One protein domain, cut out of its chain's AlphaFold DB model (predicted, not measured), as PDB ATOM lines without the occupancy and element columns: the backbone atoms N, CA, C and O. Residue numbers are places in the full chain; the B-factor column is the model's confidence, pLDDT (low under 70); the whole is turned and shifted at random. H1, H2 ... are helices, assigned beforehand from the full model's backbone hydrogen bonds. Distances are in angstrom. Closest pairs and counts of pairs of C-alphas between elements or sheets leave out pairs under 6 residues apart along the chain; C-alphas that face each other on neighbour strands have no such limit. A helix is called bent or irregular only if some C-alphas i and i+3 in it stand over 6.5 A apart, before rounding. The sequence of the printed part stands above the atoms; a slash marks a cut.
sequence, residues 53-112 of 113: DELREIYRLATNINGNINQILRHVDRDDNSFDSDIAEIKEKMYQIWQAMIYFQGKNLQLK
ATOM      1  N   ASP A  53      55.656   8.904  23.299       76.88
ATOM      2  CA  ASP A  53      55.945   7.642  23.974       76.88
ATOM      3  C   ASP A  53      56.023   7.843  25.491       76.88
ATOM      4  O   ASP A  53      55.428   7.080  26.251       76.88
ATOM      5  N   GLU A  54      56.666   8.927  25.937       75.06
ATOM      6  CA  GLU A  54      56.731   9.292  27.358       75.06
ATOM      7  C   GLU A  54      55.350   9.644  27.916       75.06
ATOM      8  O   GLU A  54      54.984   9.177  28.994       75.06
ATOM      9  N   LEU A  55      54.543  10.412  27.174       79.50
ATOM     10  CA  LEU A  55      53.173  10.713  27.590       79.50
ATOM     11  C   LEU A  55      52.343   9.436  27.723       79.50
ATOM     12  O   LEU A  55      51.684   9.239  28.745       79.50
ATOM     13  N   ARG A  56      52.383   8.554  26.715       80.00
ATOM     14  CA  ARG A  56      51.675   7.268  26.741       80.00
ATOM     15  C   ARG A  56      52.112   6.417  27.934       80.00
ATOM     16  O   ARG A  56      51.257   5.791  28.563       80.00
ATOM     17  N   GLU A  57      53.396   6.425  28.273       82.00
ATOM     18  CA  GLU A  57      53.905   5.696  29.431       82.00
ATOM     19  C   GLU A  57      53.397   6.284  30.754       82.00
ATOM     20  O   GLU A  57      52.964   5.535  31.631       82.00
ATOM     21  N   ILE A  58      53.319   7.613  30.873       81.25
ATOM     22  CA  ILE A  58      52.710   8.272  32.037       81.25
ATOM     23  C   ILE A  58      51.229   7.866  32.179       81.25
ATOM     24  O   ILE A  58      50.808   7.509  33.281       81.25
ATOM     25  N   TYR A  59      50.446   7.817  31.086       80.25
ATOM     26  CA  TYR A  59      49.063   7.284  31.109       80.25
ATOM     27  C   TYR A  59      48.988   5.849  31.598       80.25
ATOM     28  O   TYR A  59      48.129   5.519  32.426       80.25
ATOM     29  N   ARG A  60      49.880   4.996  31.100       83.19
ATOM     30  CA  ARG A  60      49.921   3.587  31.481       83.19
ATOM     31  C   ARG A  60      50.201   3.437  32.975       83.19
ATOM     32  O   ARG A  60      49.472   2.723  33.662       83.19
ATOM     33  N   LEU A  61      51.207   4.147  33.489       79.25
ATOM     34  CA  LEU A  61      51.575   4.130  34.904       79.25
ATOM     35  C   LEU A  61      50.441   4.649  35.796       79.25
ATOM     36  O   LEU A  61      50.081   3.974  36.758       79.25
ATOM     37  N   ALA A  62      49.814   5.775  35.449       81.88
ATOM     38  CA  ALA A  62      48.699   6.323  36.224       81.88
ATOM     39  C   ALA A  62      47.496   5.362  36.276       81.88
ATOM     40  O   ALA A  62      46.922   5.127  37.341       81.88
ATOM     41  N   THR A  63      47.160   4.737  35.143       79.50
ATOM     42  CA  THR A  63      46.082   3.735  35.066       79.50
ATOM     43  C   THR A  63      46.384   2.524  35.950       79.50
ATOM     44  O   THR A  63      45.503   2.052  36.673       79.50
ATOM     45  N   ASN A  64      47.632   2.047  35.942       76.69
ATOM     46  CA  ASN A  64      48.056   0.922  36.774       76.69
ATOM     47  C   ASN A  64      47.956   1.248  38.270       76.69
ATOM     48  O   ASN A  64      47.457   0.427  39.037       76.69
ATOM     49  N   ILE A  65      48.376   2.448  38.690       78.38
ATOM     50  CA  ILE A  65      48.269   2.860  40.098       78.38
ATOM     51  C   ILE A  65      46.795   2.913  40.523       78.38
ATOM     52  O   ILE A  65      46.446   2.376  41.572       78.38
ATOM     53  N   ASN A  66      45.911   3.475  39.690       76.94
ATOM     54  CA  ASN A  66      44.471   3.481  39.962       76.94
ATOM     55  C   ASN A  66      43.898   2.053  40.089       76.94
ATOM     56  O   ASN A  66      43.091   1.766  40.976       76.94
ATOM     57  N   GLY A  67      44.341   1.127  39.234       77.44
ATOM     58  CA  GLY A  67      43.991  -0.292  39.332       77.44
ATOM     59  C   GLY A  67      44.424  -0.923  40.659       77.44
ATOM     60  O   GLY A  67      43.614  -1.585  41.311       77.44
ATOM     61  N   ASN A  68      45.662  -0.665  41.088       76.12
ATOM     62  CA  ASN A  68      46.215  -1.175  42.345       76.12
ATOM     63  C   ASN A  68      45.478  -0.613  43.569       76.12
ATOM     64  O   ASN A  68      45.127  -1.372  44.469       76.12
ATOM     65  N   ILE A  69      45.158   0.686  43.579       76.81
ATOM     66  CA  ILE A  69      44.349   1.312  44.639       76.81
ATOM     67  C   ILE A  69      42.987   0.616  44.750       76.81
ATOM     68  O   ILE A  69      42.569   0.234  45.840       76.81
ATOM     69  N   ASN A  70      42.318   0.361  43.622       75.88
ATOM     70  CA  ASN A  70      41.035  -0.349  43.598       75.88
ATOM     71  C   ASN A  70      41.123  -1.818  44.041       75.88
ATOM     72  O   ASN A  70      40.106  -2.419  44.396       75.88
ATOM     73  N   GLN A  71      42.301  -2.440  43.985       73.19
ATOM     74  CA  GLN A  71      42.514  -3.775  44.546       73.19
ATOM     75  C   GLN A  71      42.702  -3.718  46.062       73.19
ATOM     76  O   GLN A  71      42.048  -4.490  46.757       73.19
ATOM     77  N   ILE A  72      43.518  -2.780  46.560       74.25
ATOM     78  CA  ILE A  72      43.712  -2.543  48.002       74.25
ATOM     79  C   ILE A  72      42.360  -2.276  48.668       74.25
ATOM     80  O   ILE A  72      42.016  -2.927  49.644       74.25
ATOM     81  N   LEU A  73      41.546  -1.416  48.061       68.38
ATOM     82  CA  LEU A  73      40.190  -1.097  48.505       68.38
ATOM     83  C   LEU A  73      39.307  -2.313  48.751       68.38
ATOM     84  O   LEU A  73      38.747  -2.481  49.826       68.38
ATOM     85  N   ARG A  74      39.237  -3.204  47.759       72.75
ATOM     86  CA  ARG A  74      38.437  -4.430  47.848       72.75
ATOM     87  C   ARG A  74      38.942  -5.403  48.914       72.75
ATOM     88  O   ARG A  74      38.207  -6.320  49.274       72.75
ATOM     89  N   HIS A  75      40.191  -5.255  49.352       66.12
ATOM     90  CA  HIS A  75      40.790  -6.061  50.409       66.12
ATOM     91  C   HIS A  75      40.564  -5.438  51.793       66.12
ATOM     92  O   HIS A  75      40.254  -6.164  52.727       66.12
ATOM     93  N   VAL A  76      40.660  -4.110  51.903       65.81
ATOM     94  CA  VAL A  76      40.508  -3.366  53.164       65.81
ATOM     95  C   VAL A  76      39.043  -3.284  53.613       65.81
ATOM     96  O   VAL A  76      38.781  -3.505  54.792       65.81
ATOM     97  N   ASP A  77      38.086  -3.135  52.684       58.19
ATOM     98  CA  ASP A  77      36.630  -3.155  52.965       58.19
ATOM     99  C   ASP A  77      36.142  -4.459  53.645       58.19
ATOM    100  O   ASP A  77      34.991  -4.553  54.069       58.19
ATOM    101  N   ARG A  78      36.981  -5.505  53.715       59.03
ATOM    102  CA  ARG A  78      36.648  -6.778  54.371       59.03
ATOM    103  C   ARG A  78      37.062  -6.860  55.840       59.03
ATOM    104  O   ARG A  78      36.455  -7.666  56.539       59.03
ATOM    105  N   ASP A  79      38.033  -6.064  56.296       56.09
ATOM    106  CA  ASP A  79      38.700  -6.304  57.585       56.09
ATOM    107  C   ASP A  79      38.694  -5.118  58.574       56.09
ATOM    108  O   ASP A  79      38.805  -5.375  59.771       56.09
ATOM    109  N   ASP A  80      38.525  -3.851  58.159       58.53
ATOM    110  CA  ASP A  80      38.432  -2.713  59.099       58.53
ATOM    111  C   ASP A  80      37.945  -1.409  58.422       58.53
ATOM    112  O   ASP A  80      38.462  -1.018  57.377       58.53
ATOM    113  N   ASN A  81      37.011  -0.685  59.054       63.62
ATOM    114  CA  ASN A  81      36.470   0.602  58.571       63.62
ATOM    115  C   ASN A  81      37.391   1.807  58.881       63.62
ATOM    116  O   ASN A  81      37.047   2.951  58.582       63.62
ATOM    117  N   SER A  82      38.543   1.598  59.528       64.62
ATOM    118  CA  SER A  82      39.421   2.695  59.970       64.62
ATOM    119  C   SER A  82      40.150   3.436  58.835       64.62
ATOM    120  O   SER A  82      40.654   4.536  59.057       64.62
ATOM    121  N   PHE A  83      40.156   2.885  57.616       66.75
ATOM    122  CA  PHE A  83      40.917   3.409  56.473       66.75
ATOM    123  C   PHE A  83      40.097   4.210  55.454       66.75
ATOM    124  O   PHE A  83      40.677   4.748  54.510       66.75
ATOM    125  N   ASP A  84      38.776   4.325  55.626       71.06
ATOM    126  CA  ASP A  84      37.875   4.959  54.649       71.06
ATOM    127  C   ASP A  84      38.299   6.383  54.262       71.06
ATOM    128  O   ASP A  84      38.234   6.766  53.090       71.06
ATOM    129  N   SER A  85      38.778   7.161  55.238       68.81
ATOM    130  CA  SER A  85      39.232   8.540  55.023       68.81
ATOM    131  C   SER A  85      40.506   8.606  54.175       68.81
ATOM    132  O   SER A  85      40.551   9.341  53.187       68.81
ATOM    133  N   ASP A  86      41.525   7.811  54.513       68.44
ATOM    134  CA  ASP A  86      42.803   7.783  53.786       68.44
ATOM    135  C   ASP A  86      42.607   7.285  52.349       68.44
ATOM    136  O   ASP A  86      43.186   7.786  51.382       68.44
ATOM    137  N   ILE A  87      41.715   6.313  52.194       74.06
ATOM    138  CA  ILE A  87      41.301   5.765  50.911       74.06
ATOM    139  C   ILE A  87      40.587   6.813  50.049       74.06
ATOM    140  O   ILE A  87      40.827   6.887  48.836       74.06
ATOM    141  N   ALA A  88      39.689   7.595  50.651       76.38
ATOM    142  CA  ALA A  88      38.960   8.641  49.952       76.38
ATOM    143  C   ALA A  88      39.925   9.726  49.453       76.38
ATOM    144  O   ALA A  88      39.849  10.119  48.286       76.38
ATOM    145  N   GLU A  89      40.898  10.119  50.280       75.38
ATOM    146  CA  GLU A  89      41.941  11.078  49.908       75.38
ATOM    147  C   GLU A  89      42.823  10.553  48.759       75.38
ATOM    148  O   GLU A  89      43.110  11.278  47.800       75.38
ATOM    149  N   ILE A  90      43.221   9.277  48.798       79.81
ATOM    150  CA  ILE A  90      44.007   8.648  47.726       79.81
ATOM    151  C   ILE A  90      43.229   8.635  46.402       79.81
ATOM    152  O   ILE A  90      43.786   8.978  45.353       79.81
ATOM    153  N   LYS A  91      41.939   8.273  46.434       75.38
ATOM    154  CA  LYS A  91      41.057   8.313  45.254       75.38
ATOM    155  C   LYS A  91      40.950   9.723  44.683       75.38
ATOM    156  O   LYS A  91      41.043   9.896  43.468       75.38
ATOM    157  N   GLU A  92      40.781  10.719  45.545       80.25
ATOM    158  CA  GLU A  92      40.662  12.114  45.133       80.25
ATOM    159  C   GLU A  92      41.947  12.616  44.465       80.25
ATOM    160  O   GLU A  92      41.902  13.131  43.344       80.25
ATOM    161  N   LYS A  93      43.111  12.394  45.088       76.44
ATOM    162  CA  LYS A  93      44.408  12.775  44.503       76.44
ATOM    163  C   LYS A  93      44.659  12.068  43.171       76.44
ATOM    164  O   LYS A  93      45.142  12.693  42.227       76.44
ATOM    165  N   MET A  94      44.281  10.794  43.052       83.44
ATOM    166  CA  MET A  94      44.392  10.056  41.790       83.44
ATOM    167  C   MET A  94      43.487  10.639  40.699       83.44
ATOM    168  O   MET A  94      43.906  10.788  39.550       83.44
ATOM    169  N   TYR A  95      42.260  11.023  41.055       81.31
ATOM    170  CA  TYR A  95      41.345  11.680  40.127       81.31
ATOM    171  C   TYR A  95      41.905  13.019  39.629       81.31
ATOM    172  O   TYR A  95      41.860  13.292  38.429       81.31
ATOM    173  N   GLN A  96      42.499  13.826  40.513       77.56
ATOM    174  CA  GLN A  96      43.140  15.092  40.134       77.56
ATOM    175  C   GLN A  96      44.293  14.879  39.140       77.56
ATOM    176  O   GLN A  96      44.375  15.588  38.133       77.56
ATOM    177  N   ILE A  97      45.138  13.865  39.370       83.00
ATOM    178  CA  ILE A  97      46.214  13.480  38.441       83.00
ATOM    179  C   ILE A  97      45.626  13.093  37.079       83.00
ATOM    180  O   ILE A  97      46.077  13.586  36.044       83.00
ATOM    181  N   TRP A  98      44.574  12.271  37.068       81.56
ATOM    182  CA  TRP A  98      43.916  11.837  35.836       81.56
ATOM    183  C   TRP A  98      43.337  13.006  35.023       81.56
ATOM    184  O   TRP A  98      43.526  13.066  33.806       81.56
ATOM    185  N   GLN A  99      42.682  13.970  35.678       80.12
ATOM    186  CA  GLN A  99      42.137  15.158  35.009       80.12
ATOM    187  C   GLN A  99      43.233  16.031  34.391       80.12
ATOM    188  O   GLN A  99      43.118  16.441  33.233       80.12
ATOM    189  N   ALA A 100      44.319  16.277  35.132       76.12
ATOM    190  CA  ALA A 100      45.466  17.017  34.613       76.12
ATOM    191  C   ALA A 100      46.050  16.321  33.376       76.12
ATOM    192  O   ALA A 100      46.338  16.966  32.368       76.12
ATOM    193  N   MET A 101      46.148  14.993  33.412       82.12
ATOM    194  CA  MET A 101      46.614  14.213  32.275       82.12
ATOM    195  C   MET A 101      45.672  14.328  31.073       82.12
ATOM    196  O   MET A 101      46.146  14.642  29.986       82.12
ATOM    197  N   ILE A 102      44.354  14.161  31.217       81.12
ATOM    198  CA  ILE A 102      43.410  14.349  30.093       81.12
ATOM    199  C   ILE A 102      43.556  15.744  29.469       81.12
ATOM    200  O   ILE A 102      43.596  15.879  28.243       81.12
ATOM    201  N   TYR A 103      43.687  16.779  30.301       77.38
ATOM    202  CA  TYR A 103      43.912  18.144  29.834       77.38
ATOM    203  C   TYR A 103      45.180  18.256  28.973       77.38
ATOM    204  O   TYR A 103      45.132  18.820  27.874       77.38
ATOM    205  N   PHE A 104      46.298  17.678  29.426       76.50
ATOM    206  CA  PHE A 104      47.543  17.660  28.655       76.50
ATOM    207  C   PHE A 104      47.409  16.888  27.337       76.50
ATOM    208  O   PHE A 104      47.931  17.353  26.322       76.50
ATOM    209  N   GLN A 105      46.654  15.783  27.303       75.50
ATOM    210  CA  GLN A 105      46.364  15.061  26.057       75.50
ATOM    211  C   GLN A 105      45.649  15.953  25.046       75.50
ATOM    212  O   GLN A 105      46.039  16.034  23.882       75.50
ATOM    213  N   GLY A 106      44.597  16.637  25.503       76.88
ATOM    214  CA  GLY A 106      43.808  17.530  24.665       76.88
ATOM    215  C   GLY A 106      44.654  18.680  24.126       76.88
ATOM    216  O   GLY A 106      44.573  19.007  22.944       76.88
ATOM    217  N   LYS A 107      45.526  19.252  24.966       73.06
ATOM    218  CA  LYS A 107      46.483  20.279  24.540       73.06
ATOM    219  C   LYS A 107      47.488  19.760  23.523       73.06
ATOM    220  O   LYS A 107      47.741  20.453  22.545       73.06
ATOM    221  N   ASN A 108      48.017  18.553  23.711       71.44
ATOM    222  CA  ASN A 108      48.906  17.934  22.735       71.44
ATOM    223  C   ASN A 108      48.218  17.771  21.370       71.44
ATOM    224  O   ASN A 108      48.785  18.177  20.362       71.44
ATOM    225  N   LEU A 109      46.979  17.266  21.341       68.56
ATOM    226  CA  LEU A 109      46.202  17.104  20.105       68.56
ATOM    227  C   LEU A 109      45.921  18.442  19.404       68.56
ATOM    228  O   LEU A 109      46.031  18.518  18.186       68.56
ATOM    229  N   GLN A 110      45.623  19.505  20.159       64.62
ATOM    230  CA  GLN A 110      45.419  20.859  19.615       64.62
ATOM    231  C   GLN A 110      46.681  21.458  18.979       64.62
ATOM    232  O   GLN A 110      46.563  22.325  18.120       64.62
ATOM    233  N   LEU A 111      47.871  21.028  19.409       61.91
ATOM    234  CA  LEU A 111      49.159  21.505  18.896       61.91
ATOM    235  C   LEU A 111      49.654  20.715  17.672       61.91
ATOM    236  O   LEU A 111      50.663  21.096  17.084       61.91
ATOM    237  N   LYS A 112      48.984  19.614  17.293       54.03
ATOM    238  CA  LYS A 112      49.317  18.814  16.098       54.03
ATOM    239  C   LYS A 112      48.766  19.406  14.786       54.03
ATOM    240  O   LYS A 112      48.929  18.775  13.742       54.03
TER     241      LYS A 112
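Overview. This is residues 53 to 112 of the 113 residues of an uncharacterized protein of Ruminococcus albus (strain ATCC 27210 / DSM 20455 / JCM 14654 / NCDO 2250 / 7) (UniProt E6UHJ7). This is a long helical hairpin: H2, the longer helix, and H1 lie side by side and run opposite ways, joined by a tight turn at one end of a rod. At the other end H2 runs on past the first residue of H1, and residues 77 to 82, at the turn, stick out free. The printed part has 60 residues with two named helices, H1 then H2, and no named strand; the class is all helix. The whole is loose, with a radius of gyration of the C-alphas of 14.7 A, and spans 50 by 18 by 11 A.

Along the chain. Find C-alpha 81 at (36.470, 0.602, 58.571); from there H2, residues 81 to 110, runs 44.8 A to C-alpha 110 at (45.419, 20.859, 19.615). H2 is irregular: C-alphas 82 and 85 are 7.7 A apart, where about 5 A is the spacing in a regular helix. Then go back to C-alpha 53 at (55.945, 7.642, 23.974), where H1, residues 53 to 76, begins; it is 34.8 A long.

Arrangement. Look at Asn 66 and Met 94, where H1 and H2 touch: their C-alphas, the closest of the two helices, are 6.8 A apart. The two helices form a helical hairpin, at a shallow tilt of 18 degrees, opposite ways. Their centres are 10.6 A apart. Along the backbones, 19 of 20 O i to N i+4 pairs in H1 and 24 of 26 in H2 are within hydrogen-bond range.

Size, cuts and confidence. The two C-alphas farthest apart are those of Asp 79 and Lys 112, at 49.6 A. The printed part has no cut, and the link from H1 to H2, four residues, is tight. In the B-factor column, the mean pLDDT of the printed part is 73.9; look for values under 70 at residue 73, residues 75 to 83, residues 85 to 86 and residues 109 to 112 of this model.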